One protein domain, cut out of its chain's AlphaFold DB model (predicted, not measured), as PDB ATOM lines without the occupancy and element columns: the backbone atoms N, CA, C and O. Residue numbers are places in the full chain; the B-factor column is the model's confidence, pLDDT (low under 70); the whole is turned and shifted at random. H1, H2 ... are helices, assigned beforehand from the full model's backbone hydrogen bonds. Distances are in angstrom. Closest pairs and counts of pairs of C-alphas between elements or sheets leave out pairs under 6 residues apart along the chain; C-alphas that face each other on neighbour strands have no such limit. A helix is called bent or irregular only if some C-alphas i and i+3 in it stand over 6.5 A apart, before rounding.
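Overview. This is residues 50 to 256 of the 450 residues of the protein "Hypothetical protein" of Chrysotila carterae (UniProt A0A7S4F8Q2). Long helices run back and forth in a loose curved row: H5, H4, H3, H2, H1. The printed part has 207 residues, with five named helices, H1 to H5: all helix. It is loose, with radius of gyration of the C-alphas 21.0 A and spans 66 by 36 by 35 A.

Arrangement. H5, residues 213 to 256, touches H4, residues 170 to 204. H4, only just irregular, C-alphas 198 and 201 being 6.6 A apart, touches H3, residues 134 to 164, at a shallow tilt of 4 degrees. H2, residues 97 to 122, one helix by its hydrogen bonds, is bent, C-alphas 107 and 110 being 6.7 A apart. Arm H2b, residues 110 to 122, touches H3 and H1, residues 50 to 86. Every O i to N i+4 pair of H5 is within hydrogen-bond range.

Along the chain. C-alpha 50 of H1 is at (5.798, 7.549, -60.974), C-alpha 256 of H5 at (-5.324, 31.551, -12.070).

Size, cuts and confidence. The printed part has no cut. The link H2 to H3 is long; residues 207 to 253 are under pLDDT 70.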
ATOM      1  N   LYS A  50       5.613   6.131 -61.314       84.56
ATOM      2  CA  LYS A  50       5.798   7.549 -60.974       84.56
ATOM      3  C   LYS A  50       5.090   7.958 -59.680       84.56
ATOM      4  O   LYS A  50       5.633   8.763 -58.933       84.56
ATOM      5  N   VAL A  51       3.910   7.407 -59.381       83.31
ATOM      6  CA  VAL A  51       3.181   7.739 -58.140       83.31
ATOM      7  C   VAL A  51       3.942   7.224 -56.925       83.31
ATOM      8  O   VAL A  51       4.073   7.938 -55.931       83.31
ATOM      9  N   LEU A  52       4.522   6.025 -57.023       80.50
ATOM     10  CA  LEU A  52       5.342   5.464 -55.956       80.50
ATOM     11  C   LEU A  52       6.630   6.277 -55.749       80.50
ATOM     12  O   LEU A  52       6.993   6.562 -54.610       80.50
ATOM     13  N   GLN A  53       7.283   6.721 -56.829       84.25
ATOM     14  CA  GLN A  53       8.445   7.616 -56.742       84.25
ATOM     15  C   GLN A  53       8.099   8.950 -56.070       84.25
ATOM     16  O   GLN A  53       8.826   9.396 -55.186       84.25
ATOM     17  N   VAL A  54       6.966   9.565 -56.426       88.69
ATOM     18  CA  VAL A  54       6.497  10.802 -55.777       88.69
ATOM     19  C   VAL A  54       6.231  10.568 -54.286       88.69
ATOM     20  O   VAL A  54       6.643  11.385 -53.465       88.69
ATOM     21  N   ALA A  55       5.623   9.441 -53.909       83.62
ATOM     22  CA  ALA A  55       5.394   9.099 -52.506       83.62
ATOM     23  C   ALA A  55       6.708   8.965 -51.712       83.62
ATOM     24  O   ALA A  55       6.828   9.529 -50.623       83.62
ATOM     25  N   TRP A  56       7.721   8.292 -52.268       87.88
ATOM     26  CA  TRP A  56       9.045   8.193 -51.641       87.88
ATOM     27  C   TRP A  56       9.771   9.538 -51.568       87.88
ATOM     28  O   TRP A  56      10.439   9.812 -50.572       87.88
ATOM     29  N   ALA A  57       9.610  10.406 -52.569       90.69
ATOM     30  CA  ALA A  57      10.169  11.755 -52.549       90.69
ATOM     31  C   ALA A  57       9.543  12.613 -51.438       90.69
ATOM     32  O   ALA A  57      10.261  13.287 -50.699       90.69
ATOM     33  N   ILE A  58       8.219  12.534 -51.265       87.19
ATOM     34  CA  ILE A  58       7.509  13.190 -50.158       87.19
ATOM     35  C   ILE A  58       7.995  12.637 -48.814       87.19
ATOM     36  O   ILE A  58       8.281  13.408 -47.898       87.19
ATOM     37  N   TYR A  59       8.139  11.316 -48.693       86.25
ATOM     38  CA  TYR A  59       8.621  10.681 -47.468       86.25
ATOM     39  C   TYR A  59      10.053  11.110 -47.113       86.25
ATOM     40  O   TYR A  59      10.320  11.473 -45.967       86.25
ATOM     41  N   LEU A  60      10.955  11.163 -48.101       91.88
ATOM     42  CA  LEU A  60      12.315  11.678 -47.936       91.88
ATOM     43  C   LEU A  60      12.305  13.140 -47.468       91.88
ATOM     44  O   LEU A  60      13.017  13.495 -46.529       91.88
ATOM     45  N   PHE A  61      11.480  13.981 -48.090       93.62
ATOM     46  CA  PHE A  61      11.347  15.385 -47.710       93.62
ATOM     47  C   PHE A  61      10.874  15.543 -46.258       93.62
ATOM     48  O   PHE A  61      11.484  16.283 -45.483       93.62
ATOM     49  N   LEU A  62       9.844  14.795 -45.853       86.50
ATOM     50  CA  LEU A  62       9.355  14.782 -44.472       86.50
ATOM     51  C   LEU A  62      10.424  14.282 -43.489       86.50
ATOM     52  O   LEU A  62      10.582  14.867 -42.417       86.50
ATOM     53  N   ALA A  63      11.195  13.253 -43.850       87.50
ATOM     54  CA  ALA A  63      12.287  12.746 -43.020       87.50
ATOM     55  C   ALA A  63      13.380  13.806 -42.796       87.50
ATOM     56  O   ALA A  63      13.837  13.991 -41.666       87.50
ATOM     57  N   VAL A  64      13.753  14.556 -43.839       91.50
ATOM     58  CA  VAL A  64      14.720  15.662 -43.736       91.50
ATOM     59  C   VAL A  64      14.171  16.803 -42.874       91.50
ATOM     60  O   VAL A  64      14.887  17.314 -42.012       91.50
ATOM     61  N   LEU A  65      12.899  17.180 -43.037       90.19
ATOM     62  CA  LEU A  65      12.269  18.196 -42.187       90.19
ATOM     63  C   LEU A  65      12.248  17.782 -40.711       90.19
ATOM     64  O   LEU A  65      12.595  18.585 -39.840       90.19
ATOM     65  N   LEU A  66      11.899  16.527 -40.418       85.69
ATOM     66  CA  LEU A  66      11.945  15.983 -39.059       85.69
ATOM     67  C   LEU A  66      13.369  16.016 -38.490       85.69
ATOM     68  O   LEU A  66      13.553  16.373 -37.326       85.69
ATOM     69  N   TRP A  67      14.378  15.717 -39.310       92.12
ATOM     70  CA  TRP A  67      15.787  15.798 -38.921       92.12
ATOM     71  C   TRP A  67      16.203  17.224 -38.539       92.12
ATOM     72  O   TRP A  67      16.802  17.429 -37.479       92.12
ATOM     73  N   LEU A  68      15.796  18.224 -39.327       93.44
ATOM     74  CA  LEU A  68      16.043  19.639 -39.033       93.44
ATOM     75  C   LEU A  68      15.326  20.108 -37.760       93.44
ATOM     76  O   LEU A  68      15.930  20.773 -36.917       93.44
ATOM     77  N   MET A  69      14.063  19.723 -37.574       86.62
ATOM     78  CA  MET A  69      13.301  20.038 -36.361       86.62
ATOM     79  C   MET A  69      13.952  19.425 -35.115       86.62
ATOM     80  O   MET A  69      14.003  20.046 -34.048       86.62
ATOM     81  N   MET A  70      14.523  18.226 -35.242       88.44
ATOM     82  CA  MET A  70      15.158  17.550 -34.120       88.44
ATOM     83  C   MET A  70      16.459  18.220 -33.661       88.44
ATOM     84  O   MET A  70      16.768  18.170 -32.469       88.44
ATOM     85  N   LEU A  71      17.174  18.931 -34.541       93.88
ATOM     86  CA  LEU A  71      18.344  19.736 -34.157       93.88
ATOM     87  C   LEU A  71      18.003  20.792 -33.101       93.88
ATOM     88  O   LEU A  71      18.798  21.037 -32.189       93.88
ATOM     89  N   VAL A  72      16.821  21.407 -33.191       93.75
ATOM     90  CA  VAL A  72      16.364  22.397 -32.207       93.75
ATOM     91  C   VAL A  72      16.174  21.732 -30.843       93.75
ATOM     92  O   VAL A  72      16.688  22.223 -29.835       93.75
ATOM     93  N   SER A  73      15.517  20.572 -30.818       87.88
ATOM     94  CA  SER A  73      15.306  19.782 -29.601       87.88
ATOM     95  C   SER A  73      16.620  19.294 -28.984       87.88
ATOM     96  O   SER A  73      16.801  19.402 -27.770       87.88
ATOM     97  N   ILE A  74      17.571  18.824 -29.801       93.94
ATOM     98  CA  ILE A  74      18.911  18.421 -29.342       93.94
ATOM     99  C   ILE A  74      19.620  19.606 -28.697       93.94
ATOM    100  O   ILE A  74      20.128  19.473 -27.587       93.94
ATOM    101  N   ARG A  75      19.608  20.784 -29.335       96.62
ATOM    102  CA  ARG A  75      20.220  21.997 -28.771       96.62
ATOM    103  C   ARG A  75      19.617  22.366 -27.418       96.62
ATOM    104  O   ARG A  75      20.357  22.729 -26.507       96.62
ATOM    105  N   GLN A  76      18.298  22.256 -27.260       93.69
ATOM    106  CA  GLN A  76      17.635  22.538 -25.983       93.69
ATOM    107  C   GLN A  76      18.029  21.535 -24.889       93.69
ATOM    108  O   GLN A  76      18.351  21.940 -23.772       93.69
ATOM    109  N   GLN A  77      18.036  20.236 -25.196       93.75
ATOM    110  CA  GLN A  77      18.425  19.204 -24.229       93.75
ATOM    111  C   GLN A  77      19.921  19.240 -23.909       93.75
ATOM    112  O   GLN A  77      20.314  18.949 -22.782       93.75
ATOM    113  N   TRP A  78      20.751  19.652 -24.867       97.31
ATOM    114  CA  TRP A  78      22.183  19.836 -24.667       97.31
ATOM    115  C   TRP A  78      22.480  20.936 -23.646       97.31
ATOM    116  O   TRP A  78      23.308  20.732 -22.764       97.31
ATOM    117  N   ARG A  79      21.761  22.068 -23.700       97.44
ATOM    118  CA  ARG A  79      21.894  23.138 -22.692       97.44
ATOM    119  C   ARG A  79      21.537  22.641 -21.291       97.44
ATOM    120  O   ARG A  79      22.329  22.801 -20.375       97.44
ATOM    121  N   LYS A  80      20.413  21.927 -21.148       94.56
ATOM    122  CA  LYS A  80      20.015  21.322 -19.862       94.56
ATOM    123  C   LYS A  80      21.058  20.340 -19.331       94.56
ATOM    124  O   LYS A  80      21.343  20.319 -18.138       94.56
ATOM    125  N   TYR A  81      21.632  19.531 -20.218       96.88
ATOM    126  CA  TYR A  81      22.732  18.642 -19.861       96.88
ATOM    127  C   TYR A  81      23.954  19.426 -19.365       96.88
ATOM    128  O   TYR A  81      24.531  19.049 -18.348       96.88
ATOM    129  N   GLN A  82      24.329  20.525 -20.030       97.62
ATOM    130  CA  GLN A  82      25.428  21.382 -19.577       97.62
ATOM    131  C   GLN A  82      25.157  21.974 -18.191       97.62
ATOM    132  O   GLN A  82      26.042  21.920 -17.342       97.62
ATOM    133  N   ASP A  83      23.937  22.442 -17.922       97.12
ATOM    134  CA  ASP A  83      23.563  22.967 -16.603       97.12
ATOM    135  C   ASP A  83      23.701  21.894 -15.508       97.12
ATOM    136  O   ASP A  83      24.279  22.136 -14.447       97.12
ATOM    137  N   LEU A  84      23.235  20.669 -15.779       96.50
ATOM    138  CA  LEU A  84      23.350  19.537 -14.853       96.50
ATOM    139  C   LEU A  84      24.797  19.074 -14.650       96.50
ATOM    140  O   LEU A  84      25.168  18.687 -13.539       96.50
ATOM    141  N   LYS A  85      25.612  19.126 -15.707       97.38
ATOM    142  CA  LYS A  85      27.040  18.808 -15.655       97.38
ATOM    143  C   LYS A  85      27.798  19.832 -14.812       97.38
ATOM    144  O   LYS A  85      28.580  19.446 -13.951       97.38
ATOM    145  N   ASN A  86      27.524  21.120 -15.014       97.69
ATOM    146  CA  ASN A  86      28.135  22.208 -14.247       97.69
ATOM    147  C   ASN A  86      27.732  22.157 -12.766       97.69
ATOM    148  O   ASN A  86      28.530  22.493 -11.899       97.69
ATOM    149  N   ALA A  87      26.527  21.666 -12.463       97.88
ATOM    150  CA  ALA A  87      26.077  21.408 -11.097       97.88
ATOM    151  C   ALA A  87      26.686  20.139 -10.459       97.88
ATOM    152  O   ALA A  87      26.313  19.792  -9.339       97.88
ATOM    153  N   GLY A  88      27.550  19.399 -11.166       97.50
ATOM    154  CA  GLY A  88      28.145  18.149 -10.683       97.50
ATOM    155  C   GLY A  88      27.151  16.993 -10.526       97.50
ATOM    156  O   GLY A  88      27.483  15.977  -9.923       97.50
ATOM    157  N   LYS A  89      25.925  17.126 -11.055       96.81
ATOM    158  CA  LYS A  89      24.868  16.108 -10.918       96.81
ATOM    159  C   LYS A  89      25.007  14.963 -11.911       96.81
ATOM    160  O   LYS A  89      24.435  13.901 -11.696       96.81
ATOM    161  N   VAL A  90      25.693  15.208 -13.022       96.69
ATOM    162  CA  VAL A  90      25.813  14.272 -14.138       96.69
ATOM    163  C   VAL A  90      27.254  14.300 -14.625       96.69
ATOM    164  O   VAL A  90      27.782  15.369 -14.937       96.69
ATOM    165  N   LYS A  91      27.899  13.135 -14.698       95.00
ATOM    166  CA  LYS A  91      29.307  13.026 -15.099       95.00
ATOM    167  C   LYS A  91      29.437  12.827 -16.606       95.00
ATOM    168  O   LYS A  91      30.273  13.461 -17.254       95.00
ATOM    169  N   HIS A  92      28.566  12.001 -17.181       95.50
ATOM    170  CA  HIS A  92      28.611  11.625 -18.591       95.50
ATOM    171  C   HIS A  92      27.316  11.974 -19.334       95.50
ATOM    172  O   HIS A  92      26.235  11.991 -18.764       95.50
ATOM    173  N   TRP A  93      27.394  12.259 -20.636       90.88
ATOM    174  CA  TRP A  93      26.219  12.667 -21.423       90.88
ATOM    175  C   TRP A  93      25.156  11.567 -21.549       90.88
ATOM    176  O   TRP A  93      23.968  11.876 -21.615       90.88
ATOM    177  N   PHE A  94      25.561  10.293 -21.526       91.12
ATOM    178  CA  PHE A  94      24.643   9.153 -21.603       91.12
ATOM    179  C   PHE A  94      23.780   8.983 -20.343       91.12
ATOM    180  O   PHE A  94      22.713   8.379 -20.412       91.12
ATOM    181  N   GLU A  95      24.188   9.559 -19.209       91.56
ATOM    182  CA  GLU A  95      23.373   9.601 -17.987       91.56
ATOM    183  C   GLU A  95      22.166  10.545 -18.153       91.56
ATOM    184  O   GLU A  95      21.116  10.342 -17.540       91.56
ATOM    185  N   HIS A  96      22.264  11.543 -19.043       91.50
ATOM    186  CA  HIS A  96      21.137  12.392 -19.421       91.50
ATOM    187  C   HIS A  96      20.318  11.738 -20.542       91.50
ATOM    188  O   HIS A  96      20.392  12.115 -21.716       91.50
ATOM    189  N   PHE A  97      19.498  10.756 -20.159       87.06
ATOM    190  CA  PHE A  97      18.690   9.930 -21.067       87.06
ATOM    191  C   PHE A  97      17.970  10.684 -22.204       87.06
ATOM    192  O   PHE A  97      18.043  10.208 -23.338       87.06
ATOM    193  N   PRO A  98      17.306  11.842 -21.979       87.75
ATOM    194  CA  PRO A  98      16.622  12.554 -23.062       87.75
ATOM    195  C   PRO A  98      17.572  13.022 -24.167       87.75
ATOM    196  O   PRO A  98      17.208  13.026 -25.338       87.75
ATOM    197  N   LEU A  99      18.795  13.411 -23.798       93.44
ATOM    198  CA  LEU A  99      19.794  13.850 -24.762       93.44
ATOM    199  C   LEU A  99      20.367  12.651 -25.518       93.44
ATOM    200  O   LEU A  99      20.419  12.680 -26.743       93.44
ATOM    201  N   ALA A 100      20.742  11.590 -24.798       92.00
ATOM    202  CA  ALA A 100      21.275  10.379 -25.412       92.00
ATOM    203  C   ALA A 100      20.306   9.771 -26.440       92.00
ATOM    204  O   ALA A 100      20.723   9.336 -27.508       92.00
ATOM    205  N   TYR A 101      19.006   9.828 -26.148       86.62
ATOM    206  CA  TYR A 101      17.943   9.409 -27.056       86.62
ATOM    207  C   TYR A 101      17.891  10.208 -28.351       86.62
ATOM    208  O   TYR A 101      17.887   9.637 -29.440       86.62
ATOM    209  N   LEU A 102      17.831  11.537 -28.229       89.06
ATOM    210  CA  LEU A 102      17.750  12.399 -29.397       89.06
ATOM    211  C   LEU A 102      18.991  12.221 -30.268       89.06
ATOM    212  O   LEU A 102      18.864  12.179 -31.483       89.06
ATOM    213  N   LEU A 103      20.167  12.036 -29.660       93.75
ATOM    214  CA  LEU A 103      21.391  11.718 -30.393       93.75
ATOM    215  C   LEU A 103      21.288  10.358 -31.106       93.75
ATOM    216  O   LEU A 103      21.628  10.277 -32.282       93.75
ATOM    217  N   LEU A 104      20.755   9.316 -30.459       89.69
ATOM    218  CA  LEU A 104      20.558   8.006 -31.091       89.69
ATOM    219  C   LEU A 104      19.623   8.086 -32.309       89.69
ATOM    220  O   LEU A 104      19.963   7.582 -33.376       89.69
ATOM    221  N   ILE A 105      18.473   8.755 -32.187       86.94
ATOM    222  CA  ILE A 105      17.568   8.952 -33.332       86.94
ATOM    223  C   ILE A 105      18.266   9.748 -34.435       86.94
ATOM    224  O   ILE A 105      18.129   9.421 -35.613       86.94
ATOM    225  N   PHE A 106      19.021  10.781 -34.057       93.19
ATOM    226  CA  PHE A 106      19.608  11.726 -35.001       93.19
ATOM    227  C   PHE A 106      20.695  11.085 -35.849       93.19
ATOM    228  O   PHE A 106      20.780  11.369 -37.039       93.19
ATOM    229  N   PHE A 107      21.527  10.257 -35.218       93.88
ATOM    230  CA  PHE A 107      22.706   9.668 -35.840       93.88
ATOM    231  C   PHE A 107      22.478   8.258 -36.379       93.88
ATOM    232  O   PHE A 107      23.250   7.826 -37.227       93.88
ATOM    233  N   VAL A 108      21.445   7.543 -35.920       88.06
ATOM    234  CA  VAL A 108      21.197   6.155 -36.345       88.06
ATOM    235  C   VAL A 108      19.903   6.036 -37.141       88.06
ATOM    236  O   VAL A 108      19.934   5.578 -38.275       88.06
ATOM    237  N   VAL A 109      18.769   6.468 -36.584       85.94
ATOM    238  CA  VAL A 109      17.443   6.180 -37.166       85.94
ATOM    239  C   VAL A 109      17.121   7.062 -38.366       85.94
ATOM    240  O   VAL A 109      16.655   6.582 -39.393       85.94
ATOM    241  N   LEU A 110      17.339   8.370 -38.260       88.12
ATOM    242  CA  LEU A 110      17.018   9.279 -39.362       88.12
ATOM    243  C   LEU A 110      17.925   9.057 -40.585       88.12
ATOM    244  O   LEU A 110      17.390   8.996 -41.693       88.12
ATOM    245  N   PRO A 111      19.246   8.841 -40.432       90.31
ATOM    246  CA  PRO A 111      20.111   8.521 -41.560       90.31
ATOM    247  C   PRO A 111      19.738   7.215 -42.266       90.31
ATOM    248  O   PRO A 111      19.796   7.174 -43.490       90.31
ATOM    249  N   THR A 112      19.308   6.171 -41.545       85.69
ATOM    250  CA  THR A 112      18.866   4.919 -42.185       85.69
ATOM    251  C   THR A 112      17.573   5.105 -42.971       85.69
ATOM    252  O   THR A 112      17.480   4.627 -44.099       85.69
ATOM    253  N   ILE A 113      16.608   5.865 -42.443       85.31
ATOM    254  CA  ILE A 113      15.368   6.214 -43.160       85.31
ATOM    255  C   ILE A 113      15.677   7.004 -44.439       85.31
ATOM    256  O   ILE A 113      15.147   6.695 -45.512       85.31
ATOM    257  N   VAL A 114      16.554   8.007 -44.343       89.69
ATOM    258  CA  VAL A 114      16.986   8.823 -45.486       89.69
ATOM    259  C   VAL A 114      17.715   7.962 -46.517       89.69
ATOM    260  O   VAL A 114      17.370   8.015 -47.694       89.69
ATOM    261  N   ALA A 115      18.652   7.112 -46.090       87.69
ATOM    262  CA  ALA A 115      19.383   6.211 -46.977       87.69
ATOM    263  C   ALA A 115      18.447   5.234 -47.707       87.69
ATOM    264  O   ALA A 115      18.528   5.119 -48.926       87.69
ATOM    265  N   CYS A 116      17.506   4.597 -47.000       83.88
ATOM    266  CA  CYS A 116      16.484   3.735 -47.605       83.88
ATOM    267  C   CYS A 116      15.663   4.472 -48.668       83.88
ATOM    268  O   CYS A 116      15.422   3.939 -49.752       83.88
ATOM    269  N   SER A 117      15.257   5.705 -48.366       86.50
ATOM    270  CA  SER A 117      14.449   6.519 -49.275       86.50
ATOM    271  C   SER A 117      15.244   6.926 -50.519       86.50
ATOM    272  O   SER A 117      14.718   6.865 -51.625       86.50
ATOM    273  N   ILE A 118      16.526   7.276 -50.361       89.19
ATOM    274  CA  ILE A 118      17.431   7.584 -51.478       89.19
ATOM    275  C   ILE A 118      17.648   6.350 -52.350       89.19
ATOM    276  O   ILE A 118      17.514   6.452 -53.564       89.19
ATOM    277  N   VAL A 119      17.932   5.185 -51.759       85.25
ATOM    278  CA  VAL A 119      18.112   3.931 -52.509       85.25
ATOM    279  C   VAL A 119      16.862   3.619 -53.331       85.25
ATOM    280  O   VAL A 119      16.976   3.278 -54.504       85.25
ATOM    281  N   LYS A 120      15.667   3.812 -52.757       83.00
ATOM    282  CA  LYS A 120      14.397   3.600 -53.465       83.00
ATOM    283  C   LYS A 120      14.093   4.612 -54.559       83.00
ATOM    284  O   LYS A 120      13.428   4.260 -55.528       83.00
ATOM    285  N   LEU A 121      14.563   5.845 -54.419       88.12
ATOM    286  CA  LEU A 121      14.444   6.861 -55.463       88.12
ATOM    287  C   LEU A 121      15.482   6.674 -56.575       88.12
ATOM    288  O   LEU A 121      15.194   6.985 -57.726       88.12
ATOM    289  N   ALA A 122      16.674   6.176 -56.237       88.25
ATOM    290  CA  ALA A 122      17.773   5.968 -57.174       88.25
ATOM    291  C   ALA A 122      17.620   4.686 -58.004       88.25
ATOM    292  O   ALA A 122      18.087   4.646 -59.140       88.25
ATOM    293  N   SER A 123      16.965   3.648 -57.471       83.19
ATOM    294  CA  SER A 123      16.671   2.428 -58.227       83.19
ATOM    295  C   SER A 123      15.669   2.739 -59.343       83.19
ATOM    296  O   SER A 123      14.475   2.887 -59.080       83.19
ATOM    297  N   GLN A 124      16.151   2.864 -60.583       72.56
ATOM    298  CA  GLN A 124      15.293   3.036 -61.763       72.56
ATOM    299  C   GLN A 124      14.491   1.762 -62.062       72.56
ATOM    300  O   GLN A 124      13.331   1.847 -62.469       72.56
ATOM    301  N   ASP A 125      15.058   0.602 -61.730       69.50
ATOM    302  CA  ASP A 125      14.391  -0.692 -61.806       69.50
ATOM    303  C   ASP A 125      13.658  -0.986 -60.497       69.50
ATOM    304  O   ASP A 125      14.099  -1.761 -59.650       69.50
ATOM    305  N   LEU A 126      12.484  -0.368 -60.324       58.78
ATOM    306  CA  LEU A 126      11.581  -0.705 -59.215       58.78
ATOM    307  C   LEU A 126      11.129  -2.179 -59.222       58.78
ATOM    308  O   LEU A 126      10.522  -2.626 -58.249       58.78
ATOM    309  N   SER A 127      11.408  -2.923 -60.295       54.75
ATOM    310  CA  SER A 127      11.171  -4.362 -60.395       54.75
ATOM    311  C   SER A 127      12.144  -5.205 -59.574       54.75
ATOM    312  O   SER A 127      11.825  -6.356 -59.286       54.75
ATOM    313  N   GLU A 128      13.296  -4.672 -59.152       51.81
ATOM    314  CA  GLU A 128      14.078  -5.334 -58.110       51.81
ATOM    315  C   GLU A 128      13.373  -5.115 -56.765       51.81
ATOM    316  O   GLU A 128      13.516  -4.089 -56.086       51.81
ATOM    317  N   LEU A 129      12.526  -6.088 -56.413       52.72
ATOM    318  CA  LEU A 129      11.763  -6.124 -55.171       52.72
ATOM    319  C   LEU A 129      12.645  -5.777 -53.962       52.72
ATOM    320  O   LEU A 129      13.817  -6.147 -53.878       52.72
ATOM    321  N   VAL A 130      12.048  -5.123 -52.958       46.97
ATOM    322  CA  VAL A 130      12.630  -5.084 -51.605       46.97
ATOM    323  C   VAL A 130      12.848  -6.532 -51.165       46.97
ATOM    324  O   VAL A 130      11.880  -7.249 -50.947       46.97
ATOM    325  N   GLY A 131      14.104  -6.972 -51.097       48.97
ATOM    326  CA  GLY A 131      14.428  -8.392 -50.939       48.97
ATOM    327  C   GLY A 131      15.433  -8.934 -51.956       48.97
ATOM    328  O   GLY A 131      16.066  -9.945 -51.673       48.97
ATOM    329  N   ALA A 132      15.605  -8.265 -53.104       52.62
ATOM    330  CA  ALA A 132      16.449  -8.747 -54.200       52.62
ATOM    331  C   ALA A 132      17.926  -8.871 -53.800       52.62
ATOM    332  O   ALA A 132      18.599  -9.825 -54.181       52.62
ATOM    333  N   THR A 133      18.416  -7.949 -52.966       70.12
ATOM    334  CA  THR A 133      19.754  -8.036 -52.379       70.12
ATOM    335  C   THR A 133      19.665  -8.220 -50.872       70.12
ATOM    336  O   THR A 133      18.918  -7.526 -50.175       70.12
ATOM    337  N   THR A 134      20.484  -9.127 -50.337       70.62
ATOM    338  CA  THR A 134      20.596  -9.377 -48.892       70.62
ATOM    339  C   THR A 134      20.875  -8.082 -48.122       70.62
ATOM    340  O   THR A 134      20.349  -7.887 -47.031       70.62
ATOM    341  N   ALA A 135      21.638  -7.157 -48.719       71.00
ATOM    342  CA  ALA A 135      21.930  -5.851 -48.143       71.00
ATOM    343  C   ALA A 135      20.668  -4.991 -47.949       71.00
ATOM    344  O   ALA A 135      20.447  -4.485 -46.848       71.00
ATOM    345  N   ALA A 136      19.809  -4.860 -48.967       67.38
ATOM    346  CA  ALA A 136      18.573  -4.083 -48.858       67.38
ATOM    347  C   ALA A 136      17.621  -4.674 -47.808       67.38
ATOM    348  O   ALA A 136      17.028  -3.931 -47.023       67.38
ATOM    349  N   THR A 137      17.531  -6.004 -47.735       71.38
ATOM    350  CA  THR A 137      16.743  -6.708 -46.714       71.38
ATOM    351  C   THR A 137      17.278  -6.440 -45.314       71.38
ATOM    352  O   THR A 137      16.506  -6.124 -44.416       71.38
ATOM    353  N   VAL A 138      18.597  -6.513 -45.112       76.00
ATOM    354  CA  VAL A 138      19.221  -6.234 -43.810       76.00
ATOM    355  C   VAL A 138      18.969  -4.789 -43.386       76.00
ATOM    356  O   VAL A 138      18.565  -4.558 -42.249       76.00
ATOM    357  N   VAL A 139      19.136  -3.817 -44.286       72.75
ATOM    358  CA  VAL A 139      18.901  -2.398 -43.974       72.75
ATOM    359  C   VAL A 139      17.425  -2.136 -43.661       72.75
ATOM    360  O   VAL A 139      17.117  -1.438 -42.689       72.75
ATOM    361  N   PHE A 140      16.507  -2.722 -44.432       71.81
ATOM    362  CA  PHE A 140      15.074  -2.611 -44.178       71.81
ATOM    363  C   PHE A 140      14.709  -3.210 -42.820       71.81
ATOM    364  O   PHE A 140      14.086  -2.534 -42.008       71.81
ATOM    365  N   THR A 141      15.188  -4.419 -42.525       72.81
ATOM    366  CA  THR A 141      14.995  -5.086 -41.235       72.81
ATOM    367  C   THR A 141      15.541  -4.235 -40.093       72.81
ATOM    368  O   THR A 141      14.803  -3.939 -39.157       72.81
ATOM    369  N   ILE A 142      16.784  -3.746 -40.179       76.81
ATOM    370  CA  ILE A 142      17.367  -2.864 -39.157       76.81
ATOM    371  C   ILE A 142      16.480  -1.639 -38.937       76.81
ATOM    372  O   ILE A 142      16.187  -1.317 -37.787       76.81
ATOM    373  N   THR A 143      16.015  -0.989 -40.006       72.94
ATOM    374  CA  THR A 143      15.143   0.197 -39.932       72.94
ATOM    375  C   THR A 143      13.815  -0.131 -39.246       72.94
ATOM    376  O   THR A 143      13.370   0.603 -38.359       72.94
ATOM    377  N   LEU A 144      13.219  -1.271 -39.597       72.19
ATOM    378  CA  LEU A 144      11.952  -1.748 -39.050       72.19
ATOM    379  C   LEU A 144      12.068  -2.167 -37.578       72.19
ATOM    380  O   LEU A 144      11.103  -2.042 -36.835       72.19
ATOM    381  N   PHE A 145      13.248  -2.601 -37.133       72.69
ATOM    382  CA  PHE A 145      13.533  -2.897 -35.729       72.69
ATOM    383  C   PHE A 145      13.843  -1.660 -34.906       72.69
ATOM    384  O   PHE A 145      13.308  -1.483 -33.809       72.69
ATOM    385  N   THR A 146      14.766  -0.835 -35.396       72.56
ATOM    386  CA  THR A 146      15.301   0.279 -34.613       72.56
ATOM    387  C   THR A 146      14.230   1.324 -34.389       72.56
ATOM    388  O   THR A 146      14.051   1.741 -33.249       72.56
ATOM    389  N   CYS A 147      13.461   1.694 -35.415       72.12
ATOM    390  CA  CYS A 147      12.497   2.784 -35.297       72.12
ATOM    391  C   CYS A 147      11.433   2.522 -34.201       72.12
ATOM    392  O   CYS A 147      11.315   3.328 -33.275       72.12
ATOM    393  N   PRO A 148      10.733   1.373 -34.182       71.62
ATOM    394  CA  PRO A 148       9.681   1.098 -33.203       71.62
ATOM    395  C   PRO A 148      10.226   0.766 -31.816       71.62
ATOM    396  O   PRO A 148       9.635   1.173 -30.818       71.62
ATOM    397  N   SER A 149      11.373   0.082 -31.734       67.56
ATOM    398  CA  SER A 149      12.013  -0.238 -30.451       67.56
ATOM    399  C   SER A 149      12.461   1.032 -29.727       67.56
ATOM    400  O   SER A 149      12.272   1.171 -28.519       67.56
ATOM    401  N   ILE A 150      13.006   1.988 -30.482       71.56
ATOM    402  CA  ILE A 150      13.433   3.294 -29.981       71.56
ATOM    403  C   ILE A 150      12.208   4.119 -29.567       71.56
ATOM    404  O   ILE A 150      12.187   4.641 -28.454       71.56
ATOM    405  N   ILE A 151      11.148   4.159 -30.382       71.75
ATOM    406  CA  ILE A 151       9.899   4.846 -30.015       71.75
ATOM    407  C   ILE A 151       9.309   4.251 -28.731       71.75
ATOM    408  O   ILE A 151       9.032   4.987 -27.786       71.75
ATOM    409  N   ALA A 152       9.157   2.931 -28.648       70.81
ATOM    410  CA  ALA A 152       8.512   2.287 -27.512       70.81
ATOM    411  C   ALA A 152       9.308   2.438 -26.211       70.81
ATOM    412  O   ALA A 152       8.749   2.851 -25.195       70.81
ATOM    413  N   PHE A 153      10.618   2.166 -26.234       69.31
ATOM    414  CA  PHE A 153      11.452   2.234 -25.032       69.31
ATOM    415  C   PHE A 153      11.451   3.637 -24.409       69.31
ATOM    416  O   PHE A 153      11.421   3.799 -23.185       69.31
ATOM    417  N   PHE A 154      11.446   4.672 -25.248       65.44
ATOM    418  CA  PHE A 154      11.562   6.045 -24.778       65.44
ATOM    419  C   PHE A 154      10.225   6.739 -24.559       65.44
ATOM    420  O   PHE A 154      10.133   7.530 -23.620       65.44
ATOM    421  N   MET A 155       9.175   6.420 -25.320       69.44
ATOM    422  CA  MET A 155       7.834   6.964 -25.075       69.44
ATOM    423  C   MET A 155       7.324   6.545 -23.691       69.44
ATOM    424  O   MET A 155       6.800   7.374 -22.951       69.44
ATOM    425  N   VAL A 156       7.598   5.303 -23.284       68.25
ATOM    426  CA  VAL A 156       7.358   4.783 -21.928       68.25
ATOM    427  C   VAL A 156       8.029   5.638 -20.856       68.25
ATOM    428  O   VAL A 156       7.424   6.003 -19.844       68.25
ATOM    429  N   ARG A 157       9.308   5.957 -21.060       67.00
ATOM    430  CA  ARG A 157      10.101   6.678 -20.066       67.00
ATOM    431  C   ARG A 157       9.711   8.152 -20.023       67.00
ATOM    432  O   ARG A 157       9.570   8.689 -18.930       67.00
ATOM    433  N   ALA A 158       9.438   8.754 -21.183       65.31
ATOM    434  CA  ALA A 158       8.899  10.103 -21.316       65.31
ATOM    435  C   ALA A 158       7.554  10.233 -20.591       65.31
ATOM    436  O   ALA A 158       7.411  11.135 -19.766       65.31
ATOM    437  N   LEU A 159       6.628   9.291 -20.816       68.00
ATOM    438  CA  LEU A 159       5.351   9.188 -20.104       68.00
ATOM    439  C   LEU A 159       5.550   9.102 -18.592       68.00
ATOM    440  O   LEU A 159       4.857   9.804 -17.863       68.00
ATOM    441  N   ASN A 160       6.519   8.316 -18.112       67.50
ATOM    442  CA  ASN A 160       6.832   8.257 -16.685       67.50
ATOM    443  C   ASN A 160       7.343   9.608 -16.154       67.50
ATOM    444  O   ASN A 160       6.792  10.125 -15.188       67.50
ATOM    445  N   THR A 161       8.331  10.246 -16.789       66.88
ATOM    446  CA  THR A 161       8.815  11.572 -16.340       66.88
ATOM    447  C   THR A 161       7.733  12.656 -16.371       66.88
ATOM    448  O   THR A 161       7.659  13.479 -15.457       66.88
ATOM    449  N   PHE A 162       6.865  12.656 -17.385       64.25
ATOM    450  CA  PHE A 162       5.762  13.613 -17.480       64.25
ATOM    451  C   PHE A 162       4.644  13.327 -16.477       64.25
ATOM    452  O   PHE A 162       4.071  14.257 -15.917       64.25
ATOM    453  N   ALA A 163       4.336  12.057 -16.209       68.12
ATOM    454  CA  ALA A 163       3.288  11.690 -15.262       68.12
ATOM    455  C   ALA A 163       3.630  12.060 -13.810       68.12
ATOM    456  O   ALA A 163       2.711  12.251 -13.015       68.12
ATOM    457  N   PHE A 164       4.918  12.176 -13.466       65.06
ATOM    458  CA  PHE A 164       5.358  12.371 -12.080       65.06
ATOM    459  C   PHE A 164       5.896  13.767 -11.747       65.06
ATOM    460  O   PHE A 164       6.128  14.040 -10.576       65.06
ATOM    461  N   SER A 165       6.057  14.672 -12.716       65.88
ATOM    462  CA  SER A 165       6.729  15.968 -12.491       65.88
ATOM    463  C   SER A 165       5.857  17.098 -11.915       65.88
ATOM    464  O   SER A 165       6.336  18.221 -11.809       65.88
ATOM    465  N   GLY A 166       4.608  16.850 -11.502       64.75
ATOM    466  CA  GLY A 166       3.755  17.934 -10.978       64.75
ATOM    467  C   GLY A 166       2.533  17.518 -10.162       64.75
ATOM    468  O   GLY A 166       1.566  18.273 -10.089       64.75
ATOM    469  N   LEU A 167       2.521  16.311  -9.594       64.56
ATOM    470  CA  LEU A 167       1.395  15.818  -8.798       64.56
ATOM    471  C   LEU A 167       1.847  15.522  -7.365       64.56
ATOM    472  O   LEU A 167       2.130  14.377  -7.028       64.56
ATOM    473  N   ASP A 168       1.834  16.553  -6.517       71.69
ATOM    474  CA  ASP A 168       2.099  16.429  -5.071       71.69
ATOM    475  C   ASP A 168       0.932  15.769  -4.309       71.69
ATOM    476  O   ASP A 168       1.055  15.358  -3.156       71.69
ATOM    477  N   ASN A 169      -0.223  15.600  -4.963       72.44
ATOM    478  CA  ASN A 169      -1.406  14.989  -4.361       72.44
ATOM    479  C   ASN A 169      -1.345  13.455  -4.393       72.44
ATOM    480  O   ASN A 169      -1.792  12.814  -5.350       72.44
ATOM    481  N   VAL A 170      -0.861  12.881  -3.288       68.94
ATOM    482  CA  VAL A 170      -0.631  11.446  -3.025       68.94
ATOM    483  C   VAL A 170      -1.778  10.524  -3.480       68.94
ATOM    484  O   VAL A 170      -1.523   9.454  -4.030       68.94
ATOM    485  N   ALA A 171      -3.044  10.938  -3.349       64.81
ATOM    486  CA  ALA A 171      -4.194  10.104  -3.718       64.81
ATOM    487  C   ALA A 171      -4.414   9.956  -5.243       64.81
ATOM    488  O   ALA A 171      -4.817   8.890  -5.707       64.81
ATOM    489  N   ARG A 172      -4.097  10.978  -6.060       63.25
ATOM    490  CA  ARG A 172      -4.184  10.879  -7.540       63.25
ATOM    491  C   ARG A 172      -2.998  10.141  -8.156       63.25
ATOM    492  O   ARG A 172      -3.071   9.698  -9.300       63.25
ATOM    493  N   VAL A 173      -1.913   9.986  -7.401       71.25
ATOM    494  CA  VAL A 173      -0.692   9.330  -7.873       71.25
ATOM    495  C   VAL A 173      -0.904   7.821  -8.048       71.25
ATOM    496  O   VAL A 173      -0.301   7.237  -8.943       71.25
ATOM    497  N   HIS A 174      -1.777   7.175  -7.264       78.12
ATOM    498  CA  HIS A 174      -1.963   5.722  -7.357       78.12
ATOM    499  C   HIS A 174      -2.683   5.287  -8.645       78.12
ATOM    500  O   HIS A 174      -2.166   4.443  -9.378       78.12
ATOM    501  N   SER A 175      -3.830   5.893  -8.974       75.38
ATOM    502  CA  SER A 175      -4.564   5.569 -10.210       75.38
ATOM    503  C   SER A 175      -3.749   5.908 -11.458       75.38
ATOM    504  O   SER A 175      -3.731   5.137 -12.417       75.38
ATOM    505  N   LEU A 176      -2.983   7.002 -11.414       75.56
ATOM    506  CA  LEU A 176      -2.093   7.368 -12.506       75.56
ATOM    507  C   LEU A 176      -0.910   6.401 -12.659       75.56
ATOM    508  O   LEU A 176      -0.555   6.061 -13.782       75.56
ATOM    509  N   LYS A 177      -0.329   5.908 -11.557       78.00
ATOM    510  CA  LYS A 177       0.726   4.882 -11.602       78.00
ATOM    511  C   LYS A 177       0.236   3.599 -12.261       78.00
ATOM    512  O   LYS A 177       0.942   3.050 -13.103       78.00
ATOM    513  N   VAL A 178      -0.955   3.125 -11.892       82.94
ATOM    514  CA  VAL A 178      -1.547   1.916 -12.485       82.94
ATOM    515  C   VAL A 178      -1.800   2.125 -13.978       82.94
ATOM    516  O   VAL A 178      -1.406   1.290 -14.788       82.94
ATOM    517  N   PHE A 179      -2.355   3.277 -14.354       77.81
ATOM    518  CA  PHE A 179      -2.603   3.617 -15.751       77.81
ATOM    519  C   PHE A 179      -1.315   3.727 -16.583       77.81
ATOM    520  O   PHE A 179      -1.213   3.120 -17.644       77.81
ATOM    521  N   CYS A 180      -0.292   4.432 -16.090       77.31
ATOM    522  CA  CYS A 180       1.001   4.533 -16.770       77.31
ATOM    523  C   CYS A 180       1.680   3.168 -16.914       77.31
ATOM    524  O   CYS A 180       2.281   2.905 -17.951       77.31
ATOM    525  N   ARG A 181       1.550   2.272 -15.924       81.06
ATOM    526  CA  ARG A 181       2.016   0.884 -16.059       81.06
ATOM    527  C   ARG A 181       1.251   0.128 -17.142       81.06
ATOM    528  O   ARG A 181       1.891  -0.594 -17.895       81.06
ATOM    529  N   ALA A 182      -0.067   0.296 -17.245       79.69
ATOM    530  CA  ALA A 182      -0.875  -0.361 -18.273       79.69
ATOM    531  C   ALA A 182      -0.517   0.128 -19.687       79.69
ATOM    532  O   ALA A 182      -0.278  -0.684 -20.575       79.69
ATOM    533  N   VAL A 183      -0.393   1.447 -19.878       76.88
ATOM    534  CA  VAL A 183       0.054   2.036 -21.152       76.88
ATOM    535  C   VAL A 183       1.468   1.570 -21.493       76.88
ATOM    536  O   VAL A 183       1.728   1.187 -22.629       76.88
ATOM    537  N   ASN A 184       2.368   1.536 -20.506       76.50
ATOM    538  CA  ASN A 184       3.715   1.010 -20.689       76.50
ATOM    539  C   ASN A 184       3.697  -0.453 -21.161       76.50
ATOM    540  O   ASN A 184       4.335  -0.784 -22.153       76.50
ATOM    541  N   TRP A 185       2.906  -1.309 -20.511       81.50
ATOM    542  CA  TRP A 185       2.729  -2.694 -20.940       81.50
ATOM    543  C   TRP A 185       2.200  -2.803 -22.372       81.50
ATOM    544  O   TRP A 185       2.741  -3.597 -23.136       81.50
ATOM    545  N   LEU A 186       1.222  -1.981 -22.774       77.50
ATOM    546  CA  LEU A 186       0.737  -1.965 -24.160       77.50
ATOM    547  C   LEU A 186       1.852  -1.613 -25.154       77.50
ATOM    548  O   LEU A 186       1.968  -2.262 -26.190       77.50
ATOM    549  N   PHE A 187       2.692  -0.624 -24.835       73.00
ATOM    550  CA  PHE A 187       3.826  -0.245 -25.681       73.00
ATOM    551  C   PHE A 187       4.894  -1.331 -25.755       73.00
ATOM    552  O   PHE A 187       5.417  -1.585 -26.834       73.00
ATOM    553  N   VAL A 188       5.211  -1.984 -24.634       77.25
ATOM    554  CA  VAL A 188       6.153  -3.111 -24.613       77.25
ATOM    555  C   VAL A 188       5.618  -4.268 -25.449       77.25
ATOM    556  O   VAL A 188       6.368  -4.829 -26.243       77.25
ATOM    557  N   VAL A 189       4.327  -4.591 -25.327       79.38
ATOM    558  CA  VAL A 189       3.684  -5.621 -26.150       79.38
ATOM    559  C   VAL A 189       3.768  -5.237 -27.619       79.38
ATOM    560  O   VAL A 189       4.273  -6.044 -28.393       79.38
ATOM    561  N   ALA A 190       3.377  -4.013 -27.993       75.25
ATOM    562  CA  ALA A 190       3.446  -3.516 -29.369       75.25
ATOM    563  C   ALA A 190       4.875  -3.566 -29.933       75.25
ATOM    564  O   ALA A 190       5.096  -4.056 -31.035       75.25
ATOM    565  N   ALA A 191       5.869  -3.136 -29.155       73.81
ATOM    566  CA  ALA A 191       7.273  -3.205 -29.544       73.81
ATOM    567  C   ALA A 191       7.738  -4.644 -29.745       73.81
ATOM    568  O   ALA A 191       8.348  -4.946 -30.763       73.81
ATOM    569  N   ALA A 192       7.418  -5.542 -28.811       78.25
ATOM    570  CA  ALA A 192       7.737  -6.959 -28.929       78.25
ATOM    571  C   ALA A 192       7.069  -7.577 -30.163       78.25
ATOM    572  O   ALA A 192       7.689  -8.379 -30.855       78.25
ATOM    573  N   THR A 193       5.840  -7.168 -30.483       75.69
ATOM    574  CA  THR A 193       5.136  -7.661 -31.669       75.69
ATOM    575  C   THR A 193       5.779  -7.159 -32.965       75.69
ATOM    576  O   THR A 193       5.895  -7.946 -33.904       75.69
ATOM    577  N   ILE A 194       6.280  -5.920 -32.998       73.19
ATOM    578  CA  ILE A 194       7.019  -5.375 -34.148       73.19
ATOM    579  C   ILE A 194       8.425  -5.987 -34.269       73.19
ATOM    580  O   ILE A 194       8.892  -6.291 -35.361       73.19
ATOM    581  N   ILE A 195       9.101  -6.235 -33.149       74.75
ATOM    582  CA  ILE A 195      10.381  -6.957 -33.104       74.75
ATOM    583  C   ILE A 195      10.194  -8.375 -33.664       74.75
ATOM    584  O   ILE A 195      10.951  -8.820 -34.521       74.75
ATOM    585  N   LEU A 196       9.151  -9.083 -33.229       78.69
ATOM    586  CA  LEU A 196       8.838 -10.416 -33.739       78.69
ATOM    587  C   LEU A 196       8.497 -10.396 -35.236       78.69
ATOM    588  O   LEU A 196       8.908 -11.307 -35.953       78.69
ATOM    589  N   SER A 197       7.814  -9.357 -35.731       71.88
ATOM    590  CA  SER A 197       7.532  -9.220 -37.167       71.88
ATOM    591  C   SER A 197       8.775  -8.858 -37.986       71.88
ATOM    592  O   SER A 197       8.904  -9.313 -39.117       71.88
ATOM    593  N   GLY A 198       9.735  -8.123 -37.422       70.12
ATOM    594  CA  GLY A 198      11.023  -7.847 -38.061       70.12
ATOM    595  C   GLY A 198      11.965  -9.057 -38.104       70.12
ATOM    596  O   GLY A 198      12.761  -9.178 -39.032       70.12
ATOM    597  N   LEU A 199      11.898  -9.975 -37.126       75.50
ATOM    598  CA  LEU A 199      12.723 -11.199 -37.120       75.50
ATOM    599  C   LEU A 199      12.258 -12.171 -38.215       75.50
ATOM    600  O   LEU A 199      13.003 -13.064 -38.620       75.50
ATOM    601  N   TYR A 200      11.033 -11.994 -38.705       70.69
ATOM    602  CA  TYR A 200      10.397 -12.894 -39.650       70.69
ATOM    603  C   TYR A 200      11.160 -13.067 -40.978       70.69
ATOM    604  O   TYR A 200      11.455 -14.217 -41.305       70.69
ATOM    605  N   PRO A 201      11.561 -12.002 -41.711       65.81
ATOM    606  CA  PRO A 201      12.395 -12.137 -42.908       65.81
ATOM    607  C   PRO A 201      13.661 -12.975 -42.681       65.81
ATOM    608  O   PRO A 201      14.077 -13.739 -43.548       65.81
ATOM    609  N   VAL A 202      14.262 -12.868 -41.492       72.12
ATOM    610  CA  VAL A 202      15.478 -13.609 -41.133       72.12
ATOM    611  C   VAL A 202      15.176 -15.098 -40.958       72.12
ATOM    612  O   VAL A 202      15.928 -15.940 -41.439       72.12
ATOM    613  N   VAL A 203      14.046 -15.437 -40.332       75.31
ATOM    614  CA  VAL A 203      13.586 -16.829 -40.200       75.31
ATOM    615  C   VAL A 203      13.124 -17.396 -41.545       75.31
ATOM    616  O   VAL A 203      13.306 -18.583 -41.798       75.31
ATOM    617  N   SER A 204      12.566 -16.580 -42.447       67.31
ATOM    618  CA  SER A 204      12.194 -17.061 -43.783       67.31
ATOM    619  C   SER A 204      13.406 -17.396 -44.649       67.31
ATOM    620  O   SER A 204      13.319 -18.316 -45.454       67.31
ATOM    621  N   LEU A 205      14.543 -16.719 -44.448       68.50
ATOM    622  CA  LEU A 205      15.788 -17.010 -45.168       68.50
ATOM    623  C   LEU A 205      16.408 -18.365 -44.785       68.50
ATOM    624  O   LEU A 205      17.228 -18.880 -45.540       68.50
ATOM    625  N   SER A 206      16.040 -18.954 -43.640       77.38
ATOM    626  CA  SER A 206      16.599 -20.238 -43.190       77.38
ATOM    627  C   SER A 206      15.814 -21.468 -43.651       77.38
ATOM    628  O   SER A 206      16.297 -22.589 -43.491       77.38
ATOM    629  N   LYS A 207      14.620 -21.295 -44.232       68.81
ATOM    630  CA  LYS A 207      13.779 -22.398 -44.716       68.81
ATOM    631  C   LYS A 207      13.759 -22.456 -46.240       68.81
ATOM    632  O   LYS A 207      13.771 -21.428 -46.909       68.81
ATOM    633  N   SER A 208      13.715 -23.676 -46.781       68.69
ATOM    634  CA  SER A 208      13.737 -23.904 -48.228       68.69
ATOM    635  C   SER A 208      12.536 -23.229 -48.927       68.69
ATOM    636  O   SER A 208      11.437 -23.180 -48.362       68.69
ATOM    637  N   PRO A 209      12.717 -22.701 -50.151       60.75
ATOM    638  CA  PRO A 209      11.721 -21.872 -50.839       60.75
ATOM    639  C   PRO A 209      10.412 -22.594 -51.206       60.75
ATOM    640  O   PRO A 209       9.440 -21.930 -51.557       60.75
ATOM    641  N   PHE A 210      10.350 -23.926 -51.110       52.62
ATOM    642  CA  PHE A 210       9.208 -24.716 -51.585       52.62
ATOM    643  C   PHE A 210       8.185 -25.108 -50.505       52.62
ATOM    644  O   PHE A 210       7.076 -25.498 -50.856       52.62
ATOM    645  N   GLU A 211       8.490 -24.967 -49.210       61.25
ATOM    646  CA  GLU A 211       7.617 -25.464 -48.123       61.25
ATOM    647  C   GLU A 211       6.860 -24.350 -47.363       61.25
ATOM    648  O   GLU A 211       6.213 -24.591 -46.350       61.25
ATOM    649  N   ASN A 212       6.934 -23.098 -47.831       56.06
ATOM    650  CA  ASN A 212       6.631 -21.925 -46.998       56.06
ATOM    651  C   ASN A 212       5.442 -21.057 -47.452       56.06
ATOM    652  O   ASN A 212       5.239 -19.981 -46.888       56.06
ATOM    653  N   GLN A 213       4.637 -21.482 -48.432       57.22
ATOM    654  CA  GLN A 213       3.556 -20.638 -48.974       57.22
ATOM    655  C   GLN A 213       2.481 -20.269 -47.934       57.22
ATOM    656  O   GLN A 213       2.116 -19.098 -47.810       57.22
ATOM    657  N   ASP A 214       2.024 -21.229 -47.128       59.78
ATOM    658  CA  ASP A 214       1.014 -20.969 -46.088       59.78
ATOM    659  C   ASP A 214       1.590 -20.192 -44.900       59.78
ATOM    660  O   ASP A 214       0.920 -19.351 -44.295       59.78
ATOM    661  N   PHE A 215       2.878 -20.393 -44.623       61.75
ATOM    662  CA  PHE A 215       3.598 -19.648 -43.599       61.75
ATOM    663  C   PHE A 215       3.806 -18.179 -43.998       61.75
ATOM    664  O   PHE A 215       3.743 -17.299 -43.144       61.75
ATOM    665  N   HIS A 216       3.989 -17.882 -45.289       60.03
ATOM    666  CA  HIS A 216       4.078 -16.504 -45.779       60.03
ATOM    667  C   HIS A 216       2.747 -15.757 -45.645       60.03
ATOM    668  O   HIS A 216       2.740 -14.632 -45.149       60.03
ATOM    669  N   LYS A 217       1.619 -16.403 -45.982       55.91
ATOM    670  CA  LYS A 217       0.258 -15.838 -45.855       55.91
ATOM    671  C   LYS A 217      -0.102 -15.464 -44.419       55.91
ATOM    672  O   LYS A 217      -0.597 -14.363 -44.170       55.91
ATOM    673  N   PHE A 218       0.169 -16.363 -43.473       62.22
ATOM    674  CA  PHE A 218      -0.059 -16.109 -42.048       62.22
ATOM    675  C   PHE A 218       0.719 -14.872 -41.568       62.22
ATOM    676  O   PHE A 218       0.219 -14.058 -40.788       62.22
ATOM    677  N   CYS A 219       1.930 -14.679 -42.088       60.56
ATOM    678  CA  CYS A 219       2.828 -13.626 -41.638       60.56
ATOM    679  C   CYS A 219       2.549 -12.250 -42.253       60.56
ATOM    680  O   CYS A 219       2.694 -11.250 -41.552       60.56
ATOM    681  N   THR A 220       2.057 -12.156 -43.489       60.47
ATOM    682  CA  THR A 220       1.525 -10.888 -44.038       60.47
ATOM    683  C   THR A 220       0.270 -10.455 -43.324       60.47
ATOM    684  O   THR A 220       0.122  -9.272 -43.035       60.47
ATOM    685  N   GLN A 221      -0.640 -11.392 -43.036       63.16
ATOM    686  CA  GLN A 221      -1.843 -11.072 -42.275       63.16
ATOM    687  C   GLN A 221      -1.473 -10.519 -40.903       63.16
ATOM    688  O   GLN A 221      -2.018  -9.493 -40.493       63.16
ATOM    689  N   LEU A 222      -0.491 -11.134 -40.237       60.81
ATOM    690  CA  LEU A 222       0.075 -10.598 -39.005       60.81
ATOM    691  C   LEU A 222       0.681  -9.207 -39.217       60.81
ATOM    692  O   LEU A 222       0.370  -8.316 -38.438       60.81
ATOM    693  N   TYR A 223       1.481  -8.980 -40.262       67.81
ATOM    694  CA  TYR A 223       2.096  -7.677 -40.548       67.81
ATOM    695  C   TYR A 223       1.067  -6.563 -40.822       67.81
ATOM    696  O   TYR A 223       1.181  -5.463 -40.284       67.81
ATOM    697  N   VAL A 224       0.022  -6.845 -41.599       67.00
ATOM    698  CA  VAL A 224      -1.074  -5.897 -41.861       67.00
ATOM    699  C   VAL A 224      -1.859  -5.619 -40.577       67.00
ATOM    700  O   VAL A 224      -2.108  -4.458 -40.253       67.00
ATOM    701  N   MET A 225      -2.173  -6.655 -39.791       62.78
ATOM    702  CA  MET A 225      -2.780  -6.488 -38.466       62.78
ATOM    703  C   MET A 225      -1.897  -5.660 -37.528       62.78
ATOM    704  O   MET A 225      -2.410  -4.871 -36.744       62.78
ATOM    705  N   GLN A 226      -0.575  -5.785 -37.623       64.81
ATOM    706  CA  GLN A 226       0.377  -5.012 -36.824       64.81
ATOM    707  C   GLN A 226       0.419  -3.540 -37.219       64.81
ATOM    708  O   GLN A 226       0.444  -2.685 -36.338       64.81
ATOM    709  N   LEU A 227       0.384  -3.229 -38.517       63.56
ATOM    710  CA  LEU A 227       0.270  -1.851 -39.000       63.56
ATOM    711  C   LEU A 227      -1.027  -1.206 -38.512       63.56
ATOM    712  O   LEU A 227      -0.998  -0.104 -37.964       63.56
ATOM    713  N   ILE A 228      -2.149  -1.918 -38.638       68.88
ATOM    714  CA  ILE A 228      -3.456  -1.446 -38.169       68.88
ATOM    715  C   ILE A 228      -3.434  -1.241 -36.647       68.88
ATOM    716  O   ILE A 228      -3.769  -0.158 -36.167       68.88
ATOM    717  N   ASN A 229      -2.971  -2.233 -35.884       63.38
ATOM    718  CA  ASN A 229      -2.898  -2.153 -34.425       63.38
ATOM    719  C   ASN A 229      -1.940  -1.052 -33.955       63.38
ATOM    720  O   ASN A 229      -2.264  -0.334 -33.012       63.38
ATOM    721  N   GLY A 230      -0.801  -0.871 -34.628       66.38
ATOM    722  CA  GLY A 230       0.157   0.198 -34.359       66.38
ATOM    723  C   GLY A 230      -0.434   1.587 -34.608       66.38
ATOM    724  O   GLY A 230      -0.294   2.471 -33.763       66.38
ATOM    725  N   HIS A 231      -1.168   1.769 -35.710       65.12
ATOM    726  CA  HIS A 231      -1.896   3.010 -35.986       65.12
ATOM    727  C   HIS A 231      -2.989   3.288 -34.951       65.12
ATOM    728  O   HIS A 231      -3.102   4.422 -34.479       65.12
ATOM    729  N   ILE A 232      -3.763   2.276 -34.552       68.75
ATOM    730  CA  ILE A 232      -4.785   2.408 -33.502       68.75
ATOM    731  C   ILE A 232      -4.138   2.819 -32.175       68.75
ATOM    732  O   ILE A 232      -4.579   3.781 -31.551       68.75
ATOM    733  N   LEU A 233      -3.058   2.148 -31.769       64.31
ATOM    734  CA  LEU A 233      -2.292   2.460 -30.559       64.31
ATOM    735  C   LEU A 233      -1.745   3.891 -30.569       64.31
ATOM    736  O   LEU A 233      -1.866   4.603 -29.572       64.31
ATOM    737  N   LEU A 234      -1.176   4.327 -31.696       66.12
ATOM    738  CA  LEU A 234      -0.644   5.678 -31.854       66.12
ATOM    739  C   LEU A 234      -1.759   6.731 -31.782       66.12
ATOM    740  O   LEU A 234      -1.602   7.754 -31.117       66.12
ATOM    741  N   SER A 235      -2.901   6.452 -32.411       69.06
ATOM    742  CA  SER A 235      -4.071   7.336 -32.418       69.06
ATOM    743  C   SER A 235      -4.688   7.450 -31.023       69.06
ATOM    744  O   SER A 235      -5.002   8.548 -30.564       69.06
ATOM    745  N   LEU A 236      -4.781   6.331 -30.299       66.94
ATOM    746  CA  LEU A 236      -5.235   6.299 -28.913       66.94
ATOM    747  C   LEU A 236      -4.267   7.073 -28.005       66.94
ATOM    748  O   LEU A 236      -4.697   7.877 -27.181       66.94
ATOM    749  N   ALA A 237      -2.955   6.889 -28.180       63.28
ATOM    750  CA  ALA A 237      -1.938   7.627 -27.435       63.28
ATOM    751  C   ALA A 237      -2.017   9.142 -27.686       63.28
ATOM    752  O   ALA A 237      -1.946   9.925 -26.735       63.28
ATOM    753  N   ALA A 238      -2.223   9.561 -28.938       64.56
ATOM    754  CA  ALA A 238      -2.415  10.961 -29.306       64.56
ATOM    755  C   ALA A 238      -3.694  11.547 -28.684       64.56
ATOM    756  O   ALA A 238      -3.642  12.612 -28.062       64.56
ATOM    757  N   ALA A 239      -4.819  10.826 -28.757       67.81
ATOM    758  CA  ALA A 239      -6.081  11.231 -28.136       67.81
ATOM    759  C   ALA A 239      -5.945  11.388 -26.610       67.81
ATOM    760  O   ALA A 239      -6.429  12.359 -26.023       67.81
ATOM    761  N   MET A 240      -5.219  10.473 -25.961       62.44
ATOM    762  CA  MET A 240      -4.963  10.521 -24.520       62.44
ATOM    763  C   MET A 240      -4.047  11.684 -24.119       62.44
ATOM    764  O   MET A 240      -4.286  12.322 -23.089       62.44
ATOM    765  N   MET A 241      -3.026  12.002 -24.923       64.38
ATOM    766  CA  MET A 241      -2.209  13.202 -24.709       64.38
ATOM    767  C   MET A 241      -3.045  14.479 -24.873       64.38
ATOM    768  O   MET A 241      -2.978  15.358 -24.011       64.38
ATOM    769  N   GLY A 242      -3.903  14.545 -25.897       65.12
ATOM    770  CA  GLY A 242      -4.823  15.664 -26.124       65.12
ATOM    771  C   GLY A 242      -5.777  15.904 -24.950       65.12
ATOM    772  O   GLY A 242      -5.863  17.021 -24.440       65.12
ATOM    773  N   GLY A 243      -6.427  14.852 -24.438       64.38
ATOM    774  CA  GLY A 243      -7.354  14.962 -23.304       64.38
ATOM    775  C   GLY A 243      -6.701  15.503 -22.025       64.38
ATOM    776  O   GLY A 243      -7.317  16.260 -21.273       64.38
ATOM    777  N   ARG A 244      -5.425  15.178 -21.782       55.25
ATOM    778  CA  ARG A 244      -4.698  15.661 -20.598       55.25
ATOM    779  C   ARG A 244      -4.186  17.083 -20.732       55.25
ATOM    780  O   ARG A 244      -4.208  17.789 -19.727       55.25
ATOM    781  N   ILE A 245      -3.783  17.518 -21.927       59.75
ATOM    782  CA  ILE A 245      -3.481  18.936 -22.177       59.75
ATOM    783  C   ILE A 245      -4.719  19.771 -21.834       59.75
ATOM    784  O   ILE A 245      -4.614  20.742 -21.086       59.75
ATOM    785  N   THR A 246      -5.907  19.324 -22.248       63.84
ATOM    786  CA  THR A 246      -7.177  19.990 -21.925       63.84
ATOM    787  C   THR A 246      -7.442  20.051 -20.416       63.84
ATOM    788  O   THR A 246      -7.783  21.110 -19.892       63.84
ATOM    789  N   VAL A 247      -7.236  18.953 -19.679       63.31
ATOM    790  CA  VAL A 247      -7.435  18.927 -18.215       63.31
ATOM    791  C   VAL A 247      -6.392  19.770 -17.471       63.31
ATOM    792  O   VAL A 247      -6.747  20.494 -16.541       63.31
ATOM    793  N   ALA A 248      -5.121  19.722 -17.876       59.81
ATOM    794  CA  ALA A 248      -4.050  20.509 -17.265       59.81
ATOM    795  C   ALA A 248      -4.246  22.012 -17.509       59.81
ATOM    796  O   ALA A 248      -4.124  22.806 -16.576       59.81
ATOM    797  N   MET A 249      -4.630  22.403 -18.729       58.41
ATOM    798  CA  MET A 249      -4.978  23.791 -19.037       58.41
ATOM    799  C   MET A 249      -6.194  24.247 -18.231       58.41
ATOM    800  O   MET A 249      -6.148  25.326 -17.646       58.41
ATOM    801  N   ASN A 250      -7.235  23.419 -18.101       65.06
ATOM    802  CA  ASN A 250      -8.391  23.745 -17.261       65.06
ATOM    803  C   ASN A 250      -8.011  23.919 -15.781       65.06
ATOM    804  O   ASN A 250      -8.528  24.826 -15.130       65.06
ATOM    805  N   GLY A 251      -7.076  23.119 -15.259       66.94
ATOM    806  CA  GLY A 251      -6.561  23.261 -13.893       66.94
ATOM    807  C   GLY A 251      -5.753  24.546 -13.675       66.94
ATOM    808  O   GLY A 251      -5.986  25.264 -12.705       66.94
ATOM    809  N   ILE A 252      -4.850  24.888 -14.602       68.94
ATOM    810  CA  ILE A 252      -4.068  26.135 -14.542       68.94
ATOM    811  C   ILE A 252      -4.992  27.352 -14.650       68.94
ATOM    812  O   ILE A 252      -4.826  28.321 -13.910       68.94
ATOM    813  N   ILE A 253      -5.982  27.292 -15.542       68.62
ATOM    814  CA  ILE A 253      -6.980  28.348 -15.710       68.62
ATOM    815  C   ILE A 253      -7.821  28.485 -14.441       68.62
ATOM    816  O   ILE A 253      -8.018  29.608 -13.993       68.62
ATOM    817  N   SER A 254      -8.257  27.384 -13.823       70.81
ATOM    818  CA  SER A 254      -9.002  27.421 -12.557       70.81
ATOM    819  C   SER A 254      -8.187  28.061 -11.434       70.81
ATOM    820  O   SER A 254      -8.704  28.925 -10.736       70.81
ATOM    821  N   ASN A 255      -6.912  27.694 -11.278       69.00
ATOM    822  CA  ASN A 255      -6.063  28.257 -10.224       69.00
ATOM    823  C   ASN A 255      -5.737  29.734 -10.471       69.00
ATOM    824  O   ASN A 255      -5.710  30.522  -9.530       69.00
ATOM    825  N   ARG A 256      -5.516  30.135 -11.730       70.12
ATOM    826  CA  ARG A 256      -5.324  31.551 -12.070       70.12
ATOM    827  C   ARG A 256      -6.603  32.362 -11.919       70.12
ATOM    828  O   ARG A 256      -6.517  33.514 -11.517       70.12
TER     829      ARG A 256